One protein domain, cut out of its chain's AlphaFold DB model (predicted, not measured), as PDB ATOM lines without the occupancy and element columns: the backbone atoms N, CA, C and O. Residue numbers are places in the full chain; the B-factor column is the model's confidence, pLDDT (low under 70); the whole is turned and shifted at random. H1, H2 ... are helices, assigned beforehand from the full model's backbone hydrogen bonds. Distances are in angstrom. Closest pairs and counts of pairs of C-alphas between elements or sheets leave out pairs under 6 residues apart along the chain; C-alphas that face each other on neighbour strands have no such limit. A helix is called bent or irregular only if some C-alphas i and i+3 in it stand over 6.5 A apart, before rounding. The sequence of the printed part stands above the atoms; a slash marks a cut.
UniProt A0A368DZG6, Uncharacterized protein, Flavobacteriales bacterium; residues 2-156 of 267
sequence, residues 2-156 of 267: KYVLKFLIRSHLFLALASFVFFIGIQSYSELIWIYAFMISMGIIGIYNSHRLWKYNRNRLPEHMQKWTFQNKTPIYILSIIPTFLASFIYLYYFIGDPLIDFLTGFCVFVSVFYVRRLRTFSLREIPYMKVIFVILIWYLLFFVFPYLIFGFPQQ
ATOM      1  N   LYS A   2     266.068 287.787 234.394       83.81
ATOM      2  CA  LYS A   2     266.195 287.538 232.943       83.81
ATOM      3  C   LYS A   2     265.324 286.336 232.533       83.81
ATOM      4  O   LYS A   2     265.162 285.403 233.323       83.81
ATOM      5  N   TYR A   3     264.758 286.360 231.322       88.00
ATOM      6  CA  TYR A   3     263.828 285.332 230.824       88.00
ATOM      7  C   TYR A   3     264.387 283.907 230.964       88.00
ATOM      8  O   TYR A   3     263.692 283.021 231.455       88.00
ATOM      9  N   VAL A   4     265.672 283.725 230.642       91.50
ATOM     10  CA  VAL A   4     266.385 282.441 230.735       91.50
ATOM     11  C   VAL A   4     266.375 281.881 232.157       91.50
ATOM     12  O   VAL A   4     265.937 280.758 232.372       91.50
ATOM     13  N   LEU A   5     266.767 282.677 233.156       90.56
ATOM     14  CA  LEU A   5     266.788 282.231 234.554       90.56
ATOM     15  C   LEU A   5     265.380 281.861 235.048       90.56
ATOM     16  O   LEU A   5     265.189 280.881 235.767       90.56
ATOM     17  N   LYS A   6     264.365 282.614 234.608       92.81
ATOM     18  CA  LYS A   6     262.957 282.305 234.890       92.81
ATOM     19  C   LYS A   6     262.532 280.988 234.277       92.81
ATOM     20  O   LYS A   6     261.805 280.250 234.936       92.81
ATOM     21  N   PHE A   7     262.979 280.706 233.061       96.12
ATOM     22  CA  PHE A   7     262.732 279.431 232.424       96.12
ATOM     23  C   PHE A   7     263.400 278.296 233.200       96.12
ATOM     24  O   PHE A   7     262.677 277.427 233.665       96.12
ATOM     25  N   LEU A   8     264.710 278.373 233.462       96.31
ATOM     26  CA  LEU A   8     265.478 277.337 234.172       96.31
ATOM     27  C   LEU A   8     264.872 276.943 235.525       96.31
ATOM     28  O   LEU A   8     264.738 275.758 235.830       96.31
ATOM     29  N   ILE A   9     264.472 277.932 236.328       94.50
ATOM     30  CA  ILE A   9     263.849 277.691 237.636       94.50
ATOM     31  C   ILE A   9     262.459 277.080 237.457       94.50
ATOM     32  O   ILE A   9     262.094 276.106 238.111       94.50
ATOM     33  N   ARG A  10     261.644 277.650 236.564       94.50
ATOM     34  CA  ARG A  10     260.259 277.208 236.392       94.50
ATOM     35  C   ARG A  10     260.150 275.888 235.633       94.50
ATOM     36  O   ARG A  10     259.115 275.258 235.771       94.50
ATOM     37  N   SER A  11     261.139 275.454 234.872       96.19
ATOM     38  CA  SER A  11     261.151 274.134 234.235       96.19
ATOM     39  C   SER A  11     261.899 273.082 235.060       96.19
ATOM     40  O   SER A  11     262.076 271.964 234.587       96.19
ATOM     41  N   HIS A  12     262.317 273.413 236.289       96.75
ATOM     42  CA  HIS A  12     263.083 272.543 237.194       96.75
ATOM     43  C   HIS A  12     264.437 272.072 236.631       96.75
ATOM     44  O   HIS A  12     265.069 271.198 237.216       96.75
ATOM     45  N   LEU A  13     264.927 272.695 235.550       97.94
ATOM     46  CA  LEU A  13     266.264 272.440 235.006       97.94
ATOM     47  C   LEU A  13     267.351 272.823 236.011       97.94
ATOM     48  O   LEU A  13     268.340 272.115 236.145       97.94
ATOM     49  N   PHE A  14     267.147 273.918 236.748       97.44
ATOM     50  CA  PHE A  14     268.089 274.345 237.781       97.44
ATOM     51  C   PHE A  14     268.211 273.321 238.920       97.44
ATOM     52  O   PHE A  14     269.318 272.953 239.287       97.44
ATOM     53  N   LEU A  15     267.083 272.814 239.432       97.06
ATOM     54  CA  LEU A  15     267.071 271.789 240.481       97.06
ATOM     55  C   LEU A  15     267.725 270.486 240.000       97.06
ATOM     56  O   LEU A  15     268.508 269.880 240.726       97.06
ATOM     57  N   ALA A  16     267.430 270.073 238.766       98.25
ATOM     58  CA  ALA A  16     268.030 268.888 238.168       98.25
ATOM     59  C   ALA A  16     269.548 269.031 237.986       98.25
ATOM     60  O   ALA A  16     270.275 268.079 238.254       98.25
ATOM     61  N   LEU A  17     270.029 270.213 237.588       98.12
ATOM     62  CA  LEU A  17     271.460 270.510 237.501       98.12
ATOM     63  C   LEU A  17     272.122 270.515 238.884       98.12
ATOM     64  O   LEU A  17     273.171 269.909 239.058       98.12
ATOM     65  N   ALA A  18     271.502 271.157 239.876       97.62
ATOM     66  CA  ALA A  18     272.022 271.178 241.238       97.62
ATOM     67  C   ALA A  18     272.130 269.761 241.826       97.62
ATOM     68  O   ALA A  18     273.135 269.423 242.446       97.62
ATOM     69  N   SER A  19     271.130 268.917 241.556       96.88
ATOM     70  CA  SER A  19     271.119 267.503 241.948       96.88
ATOM     71  C   SER A  19     272.188 266.693 241.213       96.88
ATOM     72  O   SER A  19     272.866 265.881 241.830       96.88
ATOM     73  N   PHE A  20     272.385 266.943 239.912       97.56
ATOM     74  CA  PHE A  20     273.444 266.303 239.129       97.56
ATOM     75  C   PHE A  20     274.816 266.557 239.758       97.56
ATOM     76  O   PHE A  20     275.548 265.617 240.051       97.56
ATOM     77  N   VAL A  21     275.120 267.835 240.014       96.75
ATOM     78  CA  VAL A  21     276.384 268.272 240.622       96.75
ATOM     79  C   VAL A  21     276.559 267.686 242.026       96.75
ATOM     80  O   VAL A  21     277.660 267.286 242.391       96.75
ATOM     81  N   PHE A  22     275.475 267.591 242.801       95.25
ATOM     82  CA  PHE A  22     275.490 266.947 244.114       95.25
ATOM     83  C   PHE A  22     275.953 265.487 244.045       95.25
ATOM     84  O   PHE A  22     276.883 265.117 244.761       95.25
ATOM     85  N   PHE A  23     275.364 264.679 243.158       93.94
ATOM     86  CA  PHE A  23     275.717 263.262 243.029       93.94
ATOM     87  C   PHE A  23     277.163 263.048 242.591       93.94
ATOM     88  O   PHE A  23     277.881 262.288 243.236       93.94
ATOM     89  N   ILE A  24     277.603 263.731 241.530       92.88
ATOM     90  CA  ILE A  24     278.967 263.557 240.999       92.88
ATOM     91  C   ILE A  24     280.036 263.974 242.015       92.88
ATOM     92  O   ILE A  24     281.139 263.441 241.999       92.88
ATOM     93  N   GLY A  25     279.713 264.925 242.897       91.44
ATOM     94  CA  GLY A  25     280.637 265.426 243.903       91.44
ATOM     95  C   GLY A  25     280.722 264.550 245.143       91.44
ATOM     96  O   GLY A  25     281.817 264.258 245.610       91.44
ATOM     97  N   ILE A  26     279.576 264.132 245.688       87.81
ATOM     98  CA  ILE A  26     279.533 263.349 246.932       87.81
ATOM     99  C   ILE A  26     279.889 261.873 246.708       87.81
ATOM    100  O   ILE A  26     280.358 261.224 247.636       87.81
ATOM    101  N   GLN A  27     279.692 261.343 245.499       83.56
ATOM    102  CA  GLN A  27     279.859 259.918 245.187       83.56
ATOM    103  C   GLN A  27     280.894 259.685 244.067       83.56
ATOM    104  O   GLN A  27     280.699 258.836 243.197       83.56
ATOM    105  N   SER A  28     282.001 260.436 244.069       79.19
ATOM    106  CA  SER A  28     283.001 260.455 242.982       79.19
ATOM    107  C   SER A  28     283.757 259.135 242.750       79.19
ATOM    108  O   SER A  28     284.527 259.035 241.800       79.19
ATOM    109  N   TYR A  29     283.537 258.114 243.580       78.25
ATOM    110  CA  TYR A  29     284.284 256.855 243.570       78.25
ATOM    111  C   TYR A  29     283.798 255.814 242.539       78.25
ATOM    112  O   TYR A  29     284.515 254.852 242.285       78.25
ATOM    113  N   SER A  30     282.600 255.960 241.952       84.06
ATOM    114  CA  SER A  30     282.053 255.015 240.953       84.06
ATOM    115  C   SER A  30     282.021 255.625 239.559       84.06
ATOM    116  O   SER A  30     281.500 256.722 239.377       84.06
ATOM    117  N   GLU A  31     282.463 254.886 238.541       86.12
ATOM    118  CA  GLU A  31     282.368 255.315 237.136       86.12
ATOM    119  C   GLU A  31     280.911 255.498 236.674       86.12
ATOM    120  O   GLU A  31     280.600 256.382 235.872       86.12
ATOM    121  N   LEU A  32     279.986 254.714 237.237       94.00
ATOM    122  CA  LEU A  32     278.561 254.769 236.907       94.00
ATOM    123  C   LEU A  32     277.826 255.931 237.596       94.00
ATOM    124  O   LEU A  32     276.651 256.166 237.293       94.00
ATOM    125  N   ILE A  33     278.480 256.691 238.487       93.38
ATOM    126  CA  ILE A  33     277.812 257.779 239.211       93.38
ATOM    127  C   ILE A  33     277.287 258.860 238.272       93.38
ATOM    128  O   ILE A  33     276.203 259.392 238.491       93.38
ATOM    129  N   TRP A  34     278.008 259.155 237.191       95.31
ATOM    130  CA  TRP A  34     277.595 260.152 236.206       95.31
ATOM    131  C   TRP A  34     276.321 259.725 235.476       95.31
ATOM    132  O   TRP A  34     275.434 260.547 235.244       95.31
ATOM    133  N   ILE A  35     276.199 258.429 235.173       97.38
ATOM    134  CA  ILE A  35     275.010 257.838 234.548       97.38
ATOM    135  C   ILE A  35     273.832 257.885 235.523       97.38
ATOM    136  O   ILE A  35     272.734 258.294 235.144       97.38
ATOM    137  N   TYR A  36     274.068 257.542 236.792       97.25
ATOM    138  CA  TYR A  36     273.051 257.621 237.838       97.25
ATOM    139  C   TYR A  36     272.581 259.062 238.084       97.25
ATOM    140  O   TYR A  36     271.383 259.341 238.060       97.25
ATOM    141  N   ALA A  37     273.515 260.001 238.237       97.38
ATOM    142  CA  ALA A  37     273.235 261.423 238.389       97.38
ATOM    143  C   ALA A  37     272.407 261.943 237.210       97.38
ATOM    144  O   ALA A  37     271.395 262.616 237.406       97.38
ATOM    145  N   PHE A  38     272.791 261.582 235.981       98.38
ATOM    146  CA  PHE A  38     272.055 261.956 234.778       98.38
ATOM    147  C   PHE A  38     270.636 261.373 234.773       98.38
ATOM    148  O   PHE A  38     269.679 262.107 234.518       98.38
ATOM    149  N   MET A  39     270.481 260.092 235.121       98.44
ATOM    150  CA  MET A  39     269.181 259.428 235.244       98.44
ATOM    151  C   MET A  39     268.265 260.157 236.232       98.44
ATOM    152  O   MET A  39     267.128 260.488 235.884       98.44
ATOM    153  N   ILE A  40     268.755 260.456 237.441       98.19
ATOM    154  CA  ILE A  40     267.971 261.153 238.467       98.19
ATOM    155  C   ILE A  40     267.618 262.572 238.020       98.19
ATOM    156  O   ILE A  40     266.464 262.982 238.144       98.19
ATOM    157  N   SER A  41     268.555 263.313 237.425       98.44
ATOM    158  CA  SER A  41     268.282 264.646 236.881       98.44
ATOM    159  C   SER A  41     267.221 264.620 235.781       98.44
ATOM    160  O   SER A  41     266.318 265.458 235.789       98.44
ATOM    161  N   MET A  42     267.263 263.640 234.873       98.69
ATOM    162  CA  MET A  42     266.215 263.452 233.867       98.69
ATOM    163  C   MET A  42     264.864 263.110 234.511       98.69
ATOM    164  O   MET A  42     263.842 263.683 234.126       98.69
ATOM    165  N   GLY A  43     264.857 262.269 235.549       98.31
ATOM    166  CA  GLY A  43     263.667 261.958 236.344       98.31
ATOM    167  C   GLY A  43     263.062 263.192 237.022       98.31
ATOM    168  O   GLY A  43     261.852 263.410 236.936       98.31
ATOM    169  N   ILE A  44     263.889 264.055 237.626       98.31
ATOM    170  CA  ILE A  44     263.456 265.324 238.236       98.31
ATOM    171  C   ILE A  44     262.792 266.217 237.183       98.31
ATOM    172  O   ILE A  44     261.676 266.699 237.397       98.31
ATOM    173  N   ILE A  45     263.433 266.418 236.027       98.62
ATOM    174  CA  ILE A  45     262.867 267.246 234.951       98.62
ATOM    175  C   ILE A  45     261.532 266.649 234.486       98.62
ATOM    176  O   ILE A  45     260.525 267.364 234.435       98.62
ATOM    177  N   GLY A  46     261.501 265.345 234.213       98.44
ATOM    178  CA  GLY A  46     260.324 264.633 233.727       98.44
ATOM    179  C   GLY A  46     259.138 264.717 234.687       98.44
ATOM    180  O   GLY A  46     258.068 265.230 234.335       98.44
ATOM    181  N   ILE A  47     259.323 264.277 235.933       97.62
ATOM    182  CA  ILE A  47     258.256 264.179 236.937       97.62
ATOM    183  C   ILE A  47     257.729 265.558 237.342       97.62
ATOM    184  O   ILE A  47     256.515 265.781 237.316       97.62
ATOM    185  N   TYR A  48     258.601 266.521 237.655       96.94
ATOM    186  CA  TYR A  48     258.144 267.831 238.129       96.94
ATOM    187  C   TYR A  48     257.443 268.647 237.029       96.94
ATOM    188  O   TYR A  48     256.481 269.377 237.311       96.94
ATOM    189  N   ASN A  49     257.864 268.518 235.763       98.06
ATOM    190  CA  ASN A  49     257.134 269.126 234.647       98.06
ATOM    191  C   ASN A  49     255.816 268.392 234.361       98.06
ATOM    192  O   ASN A  49     254.803 269.052 234.117       98.06
ATOM    193  N   SER A  50     255.768 267.065 234.511       97.31
ATOM    194  CA  SER A  50     254.517 266.291 234.430       97.31
ATOM    195  C   SER A  50     253.505 266.729 235.497       97.31
ATOM    196  O   SER A  50     252.341 267.002 235.191       97.31
ATOM    197  N   HIS A  51     253.950 266.904 236.747       95.94
ATOM    198  CA  HIS A  51     253.131 267.446 237.840       95.94
ATOM    199  C   HIS A  51     252.583 268.833 237.521       95.94
ATOM    200  O   HIS A  51     251.442 269.156 237.863       95.94
ATOM    201  N   ARG A  52     253.395 269.677 236.880       95.12
ATOM    202  CA  ARG A  52     252.977 271.013 236.460       95.12
ATOM    203  C   ARG A  52     251.902 270.958 235.389       95.12
ATOM    204  O   ARG A  52     250.893 271.635 235.553       95.12
ATOM    205  N   LEU A  53     252.099 270.168 234.337       96.50
ATOM    206  CA  LEU A  53     251.116 270.006 233.264       96.50
ATOM    207  C   LEU A  53     249.800 269.448 233.799       96.50
ATOM    208  O   LEU A  53     248.731 269.944 233.448       96.50
ATOM    209  N   TRP A  54     249.870 268.481 234.715       95.19
ATOM    210  CA  TRP A  54     248.682 267.946 235.367       95.19
ATOM    211  C   TRP A  54     247.921 269.028 236.144       95.19
ATOM    212  O   TRP A  54     246.713 269.184 235.959       95.19
ATOM    213  N   LYS A  55     248.620 269.824 236.966       92.94
ATOM    214  CA  LYS A  55     248.002 270.929 237.724       92.94
ATOM    215  C   LYS A  55     247.454 272.020 236.803       92.94
ATOM    216  O   LYS A  55     246.364 272.526 237.056       92.94
ATOM    217  N   TYR A  56     248.178 272.345 235.733       94.81
ATOM    218  CA  TYR A  56     247.768 273.306 234.711       94.81
ATOM    219  C   TYR A  56     246.442 272.898 234.058       94.81
ATOM    220  O   TYR A  56     245.496 273.682 234.058       94.81
ATOM    221  N   ASN A  57     246.335 271.644 233.605       93.50
ATOM    222  CA  ASN A  57     245.131 271.102 232.960       93.50
ATOM    223  C   ASN A  57     243.918 271.010 233.904       93.50
ATOM    224  O   ASN A  57     242.798 270.783 233.455       93.50
ATOM    225  N   ARG A  58     244.128 271.160 235.215       91.69
ATOM    226  CA  ARG A  58     243.078 271.153 236.242       91.69
ATOM    227  C   ARG A  58     242.841 272.529 236.869       91.69
ATOM    228  O   ARG A  58     242.122 272.596 237.858       91.69
ATOM    229  N   ASN A  59     243.446 273.594 236.330       91.25
ATOM    230  CA  ASN A  59     243.385 274.957 236.874       91.25
ATOM    231  C   ASN A  59     243.777 275.036 238.363       91.25
ATOM    232  O   ASN A  59     243.185 275.779 239.139       91.25
ATOM    233  N   ARG A  60     244.778 274.246 238.774       88.94
ATOM    234  CA  ARG A  60     245.283 274.181 240.160       88.94
ATOM    235  C   ARG A  60     246.613 274.901 240.362       88.94
ATOM    236  O   ARG A  60     247.244 274.748 241.404       88.94
ATOM    237  N   LEU A  61     247.102 275.612 239.350       91.75
ATOM    238  CA  LEU A  61     248.273 276.468 239.506       91.75
ATOM    239  C   LEU A  61     247.832 277.880 239.905       91.75
ATOM    240  O   LEU A  61     246.787 278.340 239.450       91.75
ATOM    241  N   PRO A  62     248.665 278.614 240.661       90.56
ATOM    242  CA  PRO A  62     248.493 280.051 240.830       90.56
ATOM    243  C   PRO A  62     248.401 280.766 239.476       90.56
ATOM    244  O   PRO A  62     249.118 280.401 238.544       90.56
ATOM    245  N   GLU A  63     247.614 281.836 239.381       91.62
ATOM    246  CA  GLU A  63     247.336 282.552 238.123       91.62
ATOM    247  C   GLU A  63     248.610 282.915 237.331       91.62
ATOM    248  O   GLU A  63     248.749 282.621 236.142       91.62
ATOM    249  N   HIS A  64     249.617 283.462 238.016       90.88
ATOM    250  CA  HIS A  64     250.900 283.825 237.407       90.88
ATOM    251  C   HIS A  64     251.695 282.622 236.855       90.88
ATOM    252  O   HIS A  64     252.521 282.782 235.946       90.88
ATOM    253  N   MET A  65     251.488 281.425 237.413       92.88
ATOM    254  CA  MET A  65     252.067 280.167 236.933       92.88
ATOM    255  C   MET A  65     251.217 279.546 235.830       92.88
ATOM    256  O   MET A  65     251.789 278.977 234.900       92.88
ATOM    257  N   GLN A  66     249.894 279.707 235.886       95.00
ATOM    258  CA  GLN A  66     248.969 279.302 234.830       95.00
ATOM    259  C   GLN A  66     249.318 280.028 233.521       95.00
ATOM    260  O   GLN A  66     249.622 279.379 232.520       95.00
ATOM    261  N   LYS A  67     249.426 281.367 233.563       95.75
ATOM    262  CA  LYS A  67     249.806 282.200 232.407       95.75
ATOM    263  C   LYS A  67     251.177 281.828 231.842       95.75
ATOM    264  O   LYS A  67     251.343 281.704 230.633       95.75
ATOM    265  N   TRP A  68     252.165 281.617 232.712       96.25
ATOM    266  CA  TRP A  68     253.511 281.249 232.266       96.25
ATOM    267  C   TRP A  68     253.569 279.853 231.641       96.25
ATOM    268  O   TRP A  68     254.272 279.662 230.651       96.25
ATOM    269  N   THR A  69     252.836 278.890 232.208       96.44
ATOM    270  CA  THR A  69     252.789 277.515 231.691       96.44
ATOM    271  C   THR A  69     252.095 277.478 230.337       96.44
ATOM    272  O   THR A  69     252.585 276.803 229.443       96.44
ATOM    273  N   PHE A  70     251.032 278.266 230.145       96.88
ATOM    274  CA  PHE A  70     250.403 278.436 228.834       96.88
ATOM    275  C   PHE A  70     251.398 278.962 227.787       96.88
ATOM    276  O   PHE A  70     251.552 278.358 226.729       96.88
ATOM    277  N   GLN A  71     252.150 280.017 228.119       96.69
ATOM    278  CA  GLN A  71     253.157 280.609 227.225       96.69
ATOM    279  C   GLN A  71     254.317 279.664 226.873       96.69
ATOM    280  O   GLN A  71     254.961 279.847 225.848       96.69
ATOM    281  N   ASN A  72     254.606 278.670 227.719       97.38
ATOM    282  CA  ASN A  72     255.741 277.753 227.563       97.38
ATOM    283  C   ASN A  72     255.289 276.295 227.398       97.38
ATOM    284  O   ASN A  72     256.067 275.378 227.651       97.38
ATOM    285  N   LYS A  73     254.033 276.062 227.002       95.75
ATOM    286  CA  LYS A  73     253.407 274.735 227.039       95.75
ATOM    287  C   LYS A  73     254.230 273.693 226.280       95.75
ATOM    288  O   LYS A  73     254.539 272.651 226.848       95.75
ATOM    289  N   THR A  74     254.641 273.996 225.049       97.12
ATOM    290  CA  THR A  74     255.396 273.067 224.191       97.12
ATOM    291  C   THR A  74     256.731 272.636 224.813       97.12
ATOM    292  O   THR A  74     256.903 271.433 225.014       97.12
ATOM    293  N   PRO A  75     257.636 273.552 225.228       97.62
ATOM    294  CA  PRO A  75     258.834 273.162 225.969       97.62
ATOM    295  C   PRO A  75     258.551 272.315 227.214       97.62
ATOM    296  O   PRO A  75     259.279 271.368 227.481       97.62
ATOM    297  N   ILE A  76     257.492 272.616 227.974       97.88
ATOM    298  CA  ILE A  76     257.170 271.857 229.193       97.88
ATOM    299  C   ILE A  76     256.686 270.435 228.875       97.88
ATOM    300  O   ILE A  76     257.023 269.519 229.619       97.88
ATOM    301  N   TYR A  77     255.956 270.220 227.775       98.06
ATOM    302  CA  TYR A  77     255.629 268.865 227.306       98.06
ATOM    303  C   TYR A  77     256.880 268.090 226.895       98.06
ATOM    304  O   TYR A  77     257.051 266.952 227.325       98.06
ATOM    305  N   ILE A  78     257.779 268.718 226.134       98.38
ATOM    306  CA  ILE A  78     259.050 268.103 225.724       98.38
ATOM    307  C   ILE A  78     259.870 267.705 226.961       98.38
ATOM    308  O   ILE A  78     260.299 266.559 227.070       98.38
ATOM    309  N   LEU A  79     260.009 268.619 227.929       98.38
ATOM    310  CA  LEU A  79     260.722 268.386 229.189       98.38
ATOM    311  C   LEU A  79     260.003 267.412 230.137       98.38
ATOM    312  O   LEU A  79     260.616 266.889 231.056       98.38
ATOM    313  N   SER A  80     258.715 267.146 229.944       97.88
ATOM    314  CA  SER A  80     257.982 266.132 230.708       97.88
ATOM    315  C   SER A  80     258.170 264.742 230.098       97.88
ATOM    316  O   SER A  80     258.424 263.787 230.826       97.88
ATOM    317  N   ILE A  81     258.087 264.625 228.771       98.25
ATOM    318  CA  ILE A  81     258.062 263.339 228.069       98.25
ATOM    319  C   ILE A  81     259.477 262.797 227.852       98.25
ATOM    320  O   ILE A  81     259.784 261.705 228.327       98.25
ATOM    321  N   ILE A  82     260.350 263.552 227.174       98.44
ATOM    322  CA  ILE A  82     261.666 263.044 226.749       98.44
ATOM    323  C   ILE A  82     262.536 262.653 227.955       98.44
ATOM    324  O   ILE A  82     263.008 261.517 227.978       98.44
ATOM    325  N   PRO A  83     262.704 263.498 228.994       98.69
ATOM    326  CA  PRO A  83     263.497 263.125 230.165       98.69
ATOM    327  C   PRO A  83     262.928 261.927 230.933       98.69
ATOM    328  O   PRO A  83     263.695 261.112 231.430       98.69
ATOM    329  N   THR A  84     261.602 261.760 230.990       98.25
ATOM    330  CA  THR A  84     260.991 260.591 231.651       98.25
ATOM    331  C   THR A  84     261.332 259.295 230.914       98.25
ATOM    332  O   THR A  84     261.730 258.317 231.547       98.25
ATOM    333  N   PHE A  85     261.219 259.286 229.580       98.44
ATOM    334  CA  PHE A  85     261.618 258.132 228.771       98.44
ATOM    335  C   PHE A  85     263.113 257.855 228.885       98.44
ATOM    336  O   PHE A  85     263.500 256.702 229.045       98.44
ATOM    337  N   LEU A  86     263.943 258.898 228.865       98.56
ATOM    338  CA  LEU A  86     265.390 258.757 228.982       98.56
ATOM    339  C   LEU A  86     265.804 258.199 230.350       98.56
ATOM    340  O   LEU A  86     266.586 257.257 230.401       98.56
ATOM    341  N   ALA A  87     265.238 258.711 231.447       98.62
ATOM    342  CA  ALA A  87     265.478 258.175 232.787       98.62
ATOM    343  C   ALA A  87     265.048 256.703 232.894       98.62
ATOM    344  O   ALA A  87     265.789 255.882 233.424       98.62
ATOM    345  N   SER A  88     263.881 256.361 232.334       98.38
ATOM    346  CA  SER A  88     263.378 254.981 232.322       98.38
ATOM    347  C   SER A  88     264.281 254.060 231.500       98.38
ATOM    348  O   SER A  88     264.593 252.959 231.935       98.38
ATOM    349  N   PHE A  89     264.737 254.514 230.332       98.62
ATOM    350  CA  PHE A  89     265.660 253.762 229.487       98.62
ATOM    351  C   PHE A  89     266.994 253.506 230.195       98.62
ATOM    352  O   PHE A  89     267.458 252.372 230.217       98.62
ATOM    353  N   ILE A  90     267.581 254.533 230.819       98.56
ATOM    354  CA  ILE A  90     268.834 254.393 231.572       98.56
ATOM    355  C   ILE A  90     268.659 253.405 232.727       98.56
ATOM    356  O   ILE A  90     269.506 252.533 232.902       98.56
ATOM    357  N   TYR A  91     267.550 253.493 233.467       98.44
ATOM    358  CA  TYR A  91     267.238 252.546 234.534       98.44
ATOM    359  C   TYR A  91     267.204 251.102 234.026       98.44
ATOM    360  O   TYR A  91     267.926 250.247 234.534       98.44
ATOM    361  N   LEU A  92     266.410 250.848 232.982       98.31
ATOM    362  CA  LEU A  92     266.244 249.517 232.398       98.31
ATOM    363  C   LEU A  92     267.529 248.969 231.771       98.31
ATOM    364  O   LEU A  92     267.660 247.760 231.635       98.31
ATOM    365  N   TYR A  93     268.453 249.830 231.351       98.31
ATOM    366  CA  TYR A  93     269.703 249.392 230.740       98.31
ATOM    367  C   TYR A  93     270.810 249.135 231.772       98.31
ATOM    368  O   TYR A  93     271.555 248.172 231.627       98.31
ATOM    369  N   TYR A  94     270.932 249.984 232.801       97.44
ATOM    370  CA  TYR A  94     272.067 249.951 233.736       97.44
ATOM    371  C   TYR A  94     271.750 249.386 235.122       97.44
ATOM    372  O   TYR A  94     272.665 248.902 235.781       97.44
ATOM    373  N   PHE A  95     270.506 249.494 235.601       96.69
ATOM    374  CA  PHE A  95     270.191 249.312 237.026       96.69
ATOM    375  C   PHE A  95     269.082 248.288 237.313       96.69
ATOM    376  O   PHE A  95     268.826 248.004 238.479       96.69
ATOM    377  N   ILE A  96     268.433 247.728 236.286       97.12
ATOM    378  CA  ILE A  96     267.457 246.641 236.455       97.12
ATOM    379  C   ILE A  96     268.143 245.325 236.847       97.12
ATOM    380  O   ILE A  96     269.259 245.048 236.407       97.12
ATOM    381  N   GLY A  97     267.443 244.475 237.602       96.38
ATOM    382  CA  GLY A  97     267.840 243.084 237.841       96.38
ATOM    383  C   GLY A  97     267.974 242.715 239.313       96.38
ATOM    384  O   GLY A  97     267.882 241.533 239.644       96.38
ATOM    385  N   ASP A  98     268.135 243.698 240.200       97.25
ATOM    386  CA  ASP A  98     268.030 243.481 241.642       97.25
ATOM    387  C   ASP A  98     266.565 243.650 242.097       97.25
ATOM    388  O   ASP A  98     266.004 244.744 241.960       97.25
ATOM    389  N   PRO A  99     265.924 242.613 242.675       97.81
ATOM    390  CA  PRO A  99     264.504 242.669 243.022       97.81
ATOM    391  C   PRO A  99     264.134 243.763 244.029       97.81
ATOM    392  O   PRO A  99     263.021 244.295 243.977       97.81
ATOM    393  N   LEU A 100     265.036 244.097 244.961       97.75
ATOM    394  CA  LEU A 100     264.786 245.131 245.961       97.75
ATOM    395  C   LEU A 100     264.841 246.516 245.310       97.75
ATOM    396  O   LEU A 100     263.932 247.323 245.520       97.75
ATOM    397  N   ILE A 101     265.866 246.784 244.496       97.62
ATOM    398  CA  ILE A 101     266.007 248.044 243.752       97.62
ATOM    399  C   ILE A 101     264.845 248.212 242.763       97.62
ATOM    400  O   ILE A 101     264.247 249.289 242.706       97.62
ATOM    401  N   ASP A 102     264.450 247.150 242.059       98.19
ATOM    402  CA  ASP A 102     263.315 247.149 241.128       98.19
ATOM    403  C   ASP A 102     261.992 247.465 241.826       98.19
ATOM    404  O   ASP A 102     261.234 248.342 241.385       98.19
ATOM    405  N   PHE A 103     261.733 246.821 242.965       98.25
ATOM    406  CA  PHE A 103     260.554 247.102 243.774       98.25
ATOM    407  C   PHE A 103     260.536 248.551 244.278       98.25
ATOM    408  O   PHE A 103     259.527 249.249 244.129       98.25
ATOM    409  N   LEU A 104     261.650 249.030 244.844       98.19
ATOM    410  CA  LEU A 104     261.746 250.395 245.358       98.19
ATOM    411  C   LEU A 104     261.643 251.439 244.241       98.19
ATOM    412  O   LEU A 104     261.049 252.497 244.449       98.19
ATOM    413  N   THR A 105     262.153 251.150 243.044       98.12
ATOM    414  CA  THR A 105     262.007 252.028 241.876       98.12
ATOM    415  C   THR A 105     260.545 252.125 241.463       98.12
ATOM    416  O   THR A 105     260.018 253.232 241.308       98.12
ATOM    417  N   GLY A 106     259.853 250.986 241.365       97.81
ATOM    418  CA  GLY A 106     258.413 250.944 241.114       97.81
ATOM    419  C   GLY A 106     257.620 251.729 242.163       97.81
ATOM    420  O   GLY A 106     256.747 252.530 241.812       97.81
ATOM    421  N   PHE A 107     257.975 251.581 243.443       97.75
ATOM    422  CA  PHE A 107     257.399 252.356 244.541       97.75
ATOM    423  C   PHE A 107     257.649 253.864 244.381       97.75
ATOM    424  O   PHE A 107     256.710 254.659 244.487       97.75
ATOM    425  N   CYS A 108     258.878 254.273 244.054       98.00
ATOM    426  CA  CYS A 108     259.232 255.674 243.838       98.00
ATOM    427  C   CYS A 108     258.424 256.308 242.699       98.00
ATOM    428  O   CYS A 108     257.902 257.421 242.841       98.00
ATOM    429  N   VAL A 109     258.275 255.591 241.581       96.44
ATOM    430  CA  VAL A 109     257.455 256.023 240.440       96.44
ATOM    431  C   VAL A 109     255.984 256.114 240.840       96.44
ATOM    432  O   VAL A 109     255.340 257.134 240.574       96.44
ATOM    433  N   PHE A 110     255.455 255.093 241.519       95.50
ATOM    434  CA  PHE A 110     254.069 255.059 241.985       95.50
ATOM    435  C   PHE A 110     253.751 256.270 242.869       95.50
ATOM    436  O   PHE A 110     252.850 257.054 242.553       95.50
ATOM    437  N   VAL A 111     254.528 256.474 243.936       96.19
ATOM    438  CA  VAL A 111     254.335 257.606 244.849       96.19
ATOM    439  C   VAL A 111     254.488 258.920 244.095       96.19
ATOM    440  O   VAL A 111     253.638 259.792 244.246       96.19
ATOM    441  N   SER A 112     255.486 259.062 243.219       95.69
ATOM    442  CA  SER A 112     255.681 260.284 242.431       95.69
ATOM    443  C   SER A 112     254.476 260.614 241.547       95.69
ATOM    444  O   SER A 112     254.055 261.769 241.490       95.69
ATOM    445  N   VAL A 113     253.865 259.632 240.880       93.25
ATOM    446  CA  VAL A 113     252.678 259.849 240.035       93.25
ATOM    447  C   VAL A 113     251.454 260.225 240.880       93.25
ATOM    448  O   VAL A 113     250.774 261.219 240.594       93.25
ATOM    449  N   PHE A 114     251.181 259.462 241.939       93.62
ATOM    450  CA  PHE A 114     250.008 259.655 242.802       93.62
ATOM    451  C   PHE A 114     250.178 260.762 243.851       93.62
ATOM    452  O   PHE A 114     249.212 261.170 244.499       93.62
ATOM    453  N   TYR A 115     251.379 261.332 243.960       93.12
ATOM    454  CA  TYR A 115     251.629 262.513 244.775       93.12
ATOM    455  C   TYR A 115     250.736 263.676 244.345       93.12
ATOM    456  O   TYR A 115     250.063 264.301 245.168       93.12
ATOM    457  N   VAL A 116     250.668 263.927 243.036       90.00
ATOM    458  CA  VAL A 116     249.861 265.010 242.465       90.00
ATOM    459  C   VAL A 116     248.539 264.503 241.895       90.00
ATOM    460  O   VAL A 116     247.528 265.197 242.004       90.00
ATOM    461  N   ARG A 117     248.499 263.294 241.323       88.31
ATOM    462  CA  ARG A 117     247.257 262.727 240.785       88.31
ATOM    463  C   ARG A 117     246.341 262.265 241.921       88.31
ATOM    464  O   ARG A 117     246.757 261.497 242.779       88.31
ATOM    465  N   ARG A 118     245.072 262.686 241.906       83.31
ATOM    466  CA  ARG A 118     244.085 262.232 242.898       83.31
ATOM    467  C   ARG A 118     243.765 260.742 242.750       83.31
ATOM    468  O   ARG A 118     243.447 260.286 241.651       83.31
ATOM    469  N   LEU A 119     243.783 260.036 243.877       73.56
ATOM    470  CA  LEU A 119     243.159 258.731 244.076       73.56
ATOM    471  C   LEU A 119     241.773 258.994 244.669       73.56
ATOM    472  O   LEU A 119     241.638 259.339 245.839       73.56
ATOM    473  N   ARG A 120     240.729 258.882 243.841       73.81
ATOM    474  CA  ARG A 120     239.352 259.266 244.199       73.81
ATOM    475  C   ARG A 120     239.248 260.750 244.594       73.81
ATOM    476  O   ARG A 120     239.206 261.606 243.712       73.81
ATOM    477  N   THR A 121     239.192 261.060 245.889       75.81
ATOM    478  CA  THR A 121     238.860 262.395 246.415       75.81
ATOM    479  C   THR A 121     240.080 263.261 246.723       75.81
ATOM    480  O   THR A 121     239.981 264.481 246.585       75.81
ATOM    481  N   PHE A 122     241.234 262.663 247.040       76.62
ATOM    482  CA  PHE A 122     242.463 263.377 247.413       76.62
ATOM    483  C   PHE A 122     243.704 262.816 246.697       76.62
ATOM    484  O   PHE A 122     243.700 261.682 246.215       76.62
ATOM    485  N   SER A 123     244.764 263.614 246.557       89.00
ATOM    486  CA  SER A 123     246.099 263.127 246.158       89.00
ATOM    487  C   SER A 123     246.975 262.898 247.390       89.00
ATOM    488  O   SER A 123     246.680 263.454 248.448       89.00
ATOM    489  N   LEU A 124     248.071 262.130 247.284       89.94
ATOM    490  CA  LEU A 124     248.936 261.888 248.457       89.94
ATOM    491  C   LEU A 124     249.493 263.201 249.035       89.94
ATOM    492  O   LEU A 124     249.626 263.336 250.246       89.94
ATOM    493  N   ARG A 125     249.739 264.203 248.173       89.50
ATOM    494  CA  ARG A 125     250.117 265.566 248.578       89.50
ATOM    495  C   ARG A 125     249.097 266.217 249.517       89.50
ATOM    496  O   ARG A 125     249.510 266.981 250.376       89.50
ATOM    497  N   GLU A 126     247.801 265.968 249.326       89.50
ATOM    498  CA  GLU A 126     246.699 266.612 250.059       89.50
ATOM    499  C   GLU A 126     246.437 265.969 251.441       89.50
ATOM    500  O   GLU A 126     245.626 266.494 252.200       89.50
ATOM    501  N   ILE A 127     247.120 264.869 251.795       91.06
ATOM    502  CA  ILE A 127     246.978 264.229 253.112       91.06
ATOM    503  C   ILE A 127     247.614 265.128 254.193       91.06
ATOM    504  O   ILE A 127     248.792 265.484 254.059       91.06
ATOM    505  N   PRO A 128     246.883 265.474 255.276       92.44
ATOM    506  CA  PRO A 128     247.388 266.353 256.328       92.44
ATOM    507  C   PRO A 128     248.719 265.866 256.907       92.44
ATOM    508  O   PRO A 128     248.861 264.675 257.168       92.44
ATOM    509  N   TYR A 129     249.679 266.772 257.128       92.62
ATOM    510  CA  TYR A 129     251.026 266.505 257.679       92.62
ATOM    511  C   TYR A 129     251.960 265.641 256.805       92.62
ATOM    512  O   TYR A 129     253.177 265.672 256.984       92.62
ATOM    513  N   MET A 130     251.433 264.903 255.827       93.06
ATOM    514  CA  MET A 130     252.195 263.897 255.080       93.06
ATOM    515  C   MET A 130     252.936 264.452 253.863       93.06
ATOM    516  O   MET A 130     253.794 263.766 253.308       93.06
ATOM    517  N   LYS A 131     252.641 265.692 253.444       92.62
ATOM    518  CA  LYS A 131     253.244 266.318 252.256       92.62
ATOM    519  C   LYS A 131     254.773 266.211 252.265       92.62
ATOM    520  O   LYS A 131     255.353 265.679 251.324       92.62
ATOM    521  N   VAL A 132     255.410 266.691 253.335       92.75
ATOM    522  CA  VAL A 132     256.873 266.677 253.468       92.75
ATOM    523  C   VAL A 132     257.409 265.254 253.632       92.75
ATOM    524  O   VAL A 132     258.450 264.939 253.069       92.75
ATOM    525  N   ILE A 133     256.667 264.374 254.313       94.19
ATOM    526  CA  ILE A 133     257.067 262.983 254.560       94.19
ATOM    527  C   ILE A 133     257.199 262.219 253.244       94.19
ATOM    528  O   ILE A 133     258.223 261.584 253.013       94.19
ATOM    529  N   PHE A 134     256.214 262.323 252.345       95.06
ATOM    530  CA  PHE A 134     256.294 261.662 251.040       95.06
ATOM    531  C   PHE A 134     257.450 262.188 250.194       95.06
ATOM    532  O   PHE A 134     258.115 261.407 249.520       95.06
ATOM    533  N   VAL A 135     257.708 263.498 250.222       95.12
ATOM    534  CA  VAL A 135     258.814 264.058 249.440       95.12
ATOM    535  C   VAL A 135     260.161 263.635 250.029       95.12
ATOM    536  O   VAL A 135     261.005 263.179 249.265       95.12
ATOM    537  N   ILE A 136     260.346 263.695 251.355       96.31
ATOM    538  CA  ILE A 136     261.559 263.180 252.012       96.31
ATOM    539  C   ILE A 136     261.747 261.707 251.674       96.31
ATOM    540  O   ILE A 136     262.833 261.348 251.255       96.31
ATOM    541  N   LEU A 137     260.715 260.870 251.794       96.88
ATOM    542  CA  LEU A 137     260.818 259.436 251.521       96.88
ATOM    543  C   LEU A 137     261.385 259.161 250.121       96.88
ATOM    544  O   LEU A 137     262.342 258.407 249.980       96.88
ATOM    545  N   ILE A 138     260.833 259.809 249.096       97.44
ATOM    546  CA  ILE A 138     261.256 259.593 247.707       97.44
ATOM    547  C   ILE A 138     262.655 260.143 247.461       97.44
ATOM    548  O   ILE A 138     263.494 259.457 246.883       97.44
ATOM    549  N   TRP A 139     262.930 261.363 247.919       97.19
ATOM    550  CA  TRP A 139     264.250 261.960 247.747       97.19
ATOM    551  C   TRP A 139     265.316 261.195 248.523       97.19
ATOM    552  O   TRP A 139     266.404 261.005 248.006       97.19
ATOM    553  N   TYR A 140     265.008 260.699 249.717       97.12
ATOM    554  CA  TYR A 140     265.945 259.948 250.542       97.12
ATOM    555  C   TYR A 140     266.276 258.589 249.929       97.12
ATOM    556  O   TYR A 140     267.446 258.202 249.882       97.12
ATOM    557  N   LEU A 141     265.262 257.903 249.387       97.38
ATOM    558  CA  LEU A 141     265.463 256.672 248.630       97.38
ATOM    559  C   LEU A 141     266.398 256.908 247.439       97.38
ATOM    560  O   LEU A 141     267.386 256.198 247.294       97.38
ATOM    561  N   LEU A 142     266.136 257.939 246.634       96.62
ATOM    562  CA  LEU A 142     266.922 258.223 245.429       96.62
ATOM    563  C   LEU A 142     268.307 258.832 245.720       96.62
ATOM    564  O   LEU A 142     269.240 258.606 244.964       96.62
ATOM    565  N   PHE A 143     268.476 259.625 246.781       95.12
ATOM    566  CA  PHE A 143     269.728 260.360 247.023       95.12
ATOM    567  C   PHE A 143     270.714 259.622 247.918       95.12
ATOM    568  O   PHE A 143     271.907 259.887 247.823       95.12
ATOM    569  N   PHE A 144     270.235 258.717 248.773       94.06
ATOM    570  CA  PHE A 144     271.084 258.058 249.766       94.06
ATOM    571  C   PHE A 144     270.940 256.538 249.714       94.06
ATOM    572  O   PHE A 144     271.937 255.836 249.578       94.06
ATOM    573  N   VAL A 145     269.713 256.009 249.744       95.81
ATOM    574  CA  VAL A 145     269.513 254.548 249.784       95.81
ATOM    575  C   VAL A 145     269.950 253.882 248.480       95.81
ATOM    576  O   VAL A 145     270.669 252.894 248.516       95.81
ATOM    577  N   PHE A 146     269.563 254.414 247.322       95.50
ATOM    578  CA  PHE A 146     269.906 253.818 246.030       95.50
ATOM    579  C   PHE A 146     271.409 253.868 245.748       95.50
ATOM    580  O   PHE A 146     271.955 252.821 245.414       95.50
ATOM    581  N   PRO A 147     272.113 255.005 245.926       93.12
ATOM    582  CA  PRO A 147     273.568 255.015 245.812       93.12
ATOM    583  C   PRO A 147     274.257 253.996 246.727       93.12
ATOM    584  O   PRO A 147     275.200 253.344 246.290       93.12
ATOM    585  N   TYR A 148     273.769 253.806 247.957       93.31
ATOM    586  CA  TYR A 148     274.282 252.759 248.846       93.31
ATOM    587  C   TYR A 148     274.034 251.350 248.303       93.31
ATOM    588  O   TYR A 148     274.964 250.555 248.246       93.31
ATOM    589  N   LEU A 149     272.805 251.037 247.885       95.31
ATOM    590  CA  LEU A 149     272.459 249.699 247.393       95.31
ATOM    591  C   LEU A 149     273.159 249.359 246.069       95.31
ATOM    592  O   LEU A 149     273.548 248.216 245.869       95.31
ATOM    593  N   ILE A 150     273.325 250.340 245.177       94.38
ATOM    594  CA  ILE A 150     273.904 250.140 243.840       94.38
ATOM    595  C   ILE A 150     275.437 250.162 243.890       94.38
ATOM    596  O   ILE A 150     276.082 249.363 243.217       94.38
ATOM    597  N   PHE A 151     276.032 251.084 244.654       92.12
ATOM    598  CA  PHE A 151     277.481 251.321 244.629       92.12
ATOM    599  C   PHE A 151     278.209 250.911 245.914       92.12
ATOM    600  O   PHE A 151     279.434 250.940 245.949       92.12
ATOM    601  N   GLY A 152     277.489 250.546 246.978       88.75
ATOM    602  CA  GLY A 152     278.079 250.125 248.254       88.75
ATOM    603  C   GLY A 152     278.711 251.255 249.070       88.75
ATOM    604  O   GLY A 152     279.389 250.985 250.060       88.75
ATOM    605  N   PHE A 153     278.516 252.520 248.685       80.62
ATOM    606  CA  PHE A 153     279.190 253.637 249.344       80.62
ATOM    607  C   PHE A 153     278.532 254.019 250.667       80.62
ATOM    608  O   PHE A 153     277.308 254.208 250.691       80.62
ATOM    609  N   PRO A 154     279.313 254.201 251.747       82.38
ATOM    610  CA  PRO A 154     278.779 254.641 253.025       82.38
ATOM    611  C   PRO A 154     278.056 255.981 252.866       82.38
ATOM    612  O   PRO A 154     278.501 256.880 252.153       82.38
ATOM    613  N   GLN A 155     276.903 256.098 253.524       83.38
ATOM    614  CA  GLN A 155     276.050 257.275 253.427       83.38
ATOM    615  C   GLN A 155     275.977 258.000 254.755       83.38
ATOM    616  O   GLN A 155     275.863 257.398 255.823       83.38
ATOM    617  N   GLN A 156     275.916 259.321 254.662       83.50
ATOM    618  CA  GLN A 156     275.621 260.185 255.790       83.50
ATOM    619  C   GLN A 156     274.122 260.184 256.093       83.50
ATOM    620  O   GLN A 156     273.429 261.163 255.826       83.50
TER     621      GLN A 156
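AT A GLANCE: This is residues 2 to 156 of the 267 residues of an uncharacterized protein of Flavobacteriales bacterium (UniProt A0A368DZG6). The longest helix, H3, is the core of a cluster of helices: H2 folds back along it as a hairpin, H5 crosses it at a slant on another side, and the hairpin of H6 and H7 covers a further side. Two short helices lie away from this core: H4 by the last residues of H3, and H1, which turns off steeply from the beginning of H2 and is apart from H3. The printed part has 155 residues with seven named helices, H1 to H7 in chain order, and no named strand; the class is all helix. It is compact, with a radius of gyration of the C-alphas of 16.2 A, and spans 46 by 38 by 27 A.

HOW THE PARTS SIT: The hub is H3, residues 33 to 57, which touches four other helices. H5, residues 73 to 94, touches it at a steep tilt of 37 degrees, only just past shallow, opposite ways; the closest C-alphas, of Gly 46 and Ser 80, are 4.1 A apart. H2, residues 13 to 26, forms a helical hairpin with H3 at a shallow tilt of 25 degrees, the C-alphas of Ala 16 and Ser 41 being closest at 4.4 A. H6, residues 99 to 116, touches H3 the same way at 28 degrees, a shallow tilt, through its residues 112 to 116 alone; the closest C-alphas, of His 51 and Val 116, are 6.2 A apart. H7, residues 130 to 151, forms a helical hairpin with H6 at a shallow tilt of 27 degrees, closest at the C-alphas of Cys 108 and Ile 138, 5.9 A. H3, H6 and H7 make a bundle, helices side by side. H4, residues 63 to 71, only just touches H3, with 3 pairs of C-alphas within 8 A; those of Tyr 56 and Gln 66 are closest at 6.1 A. H1, residues 3 to 10, touches no helix but is near H4. H5 and H7 are apart. Each O i to N i+4 pair is within hydrogen-bond range in H1, H2, H3 and H4, against 16 of 18 in H5, 13 of 14 in H6 and 16 of 18 in H7.

IN THESE COORDINATES: H3 measures 35.8 A, from C-alpha 33 at (277.812, 257.779, 239.211) to C-alpha 57 at (245.131, 271.102, 232.960). H5 measures 31.7 A, H7 30.1 A, H6 26.7 A and H2 20.0 A. H7 has a kink of 26 degrees near residue 140, is only just irregular with C-alphas 143 and 146 6.6 A apart, and ends at C-alpha 151, (277.481, 251.321, 244.629).

THE WHOLE: The C-alphas of Lys 2 and Pro 99 are the farthest apart, 46.0 A. The printed part has no cut. The link from H6 to H7, residues 117 to 129, is long. The mean pLDDT of the printed part is 94.1, and no printed residue is under 70.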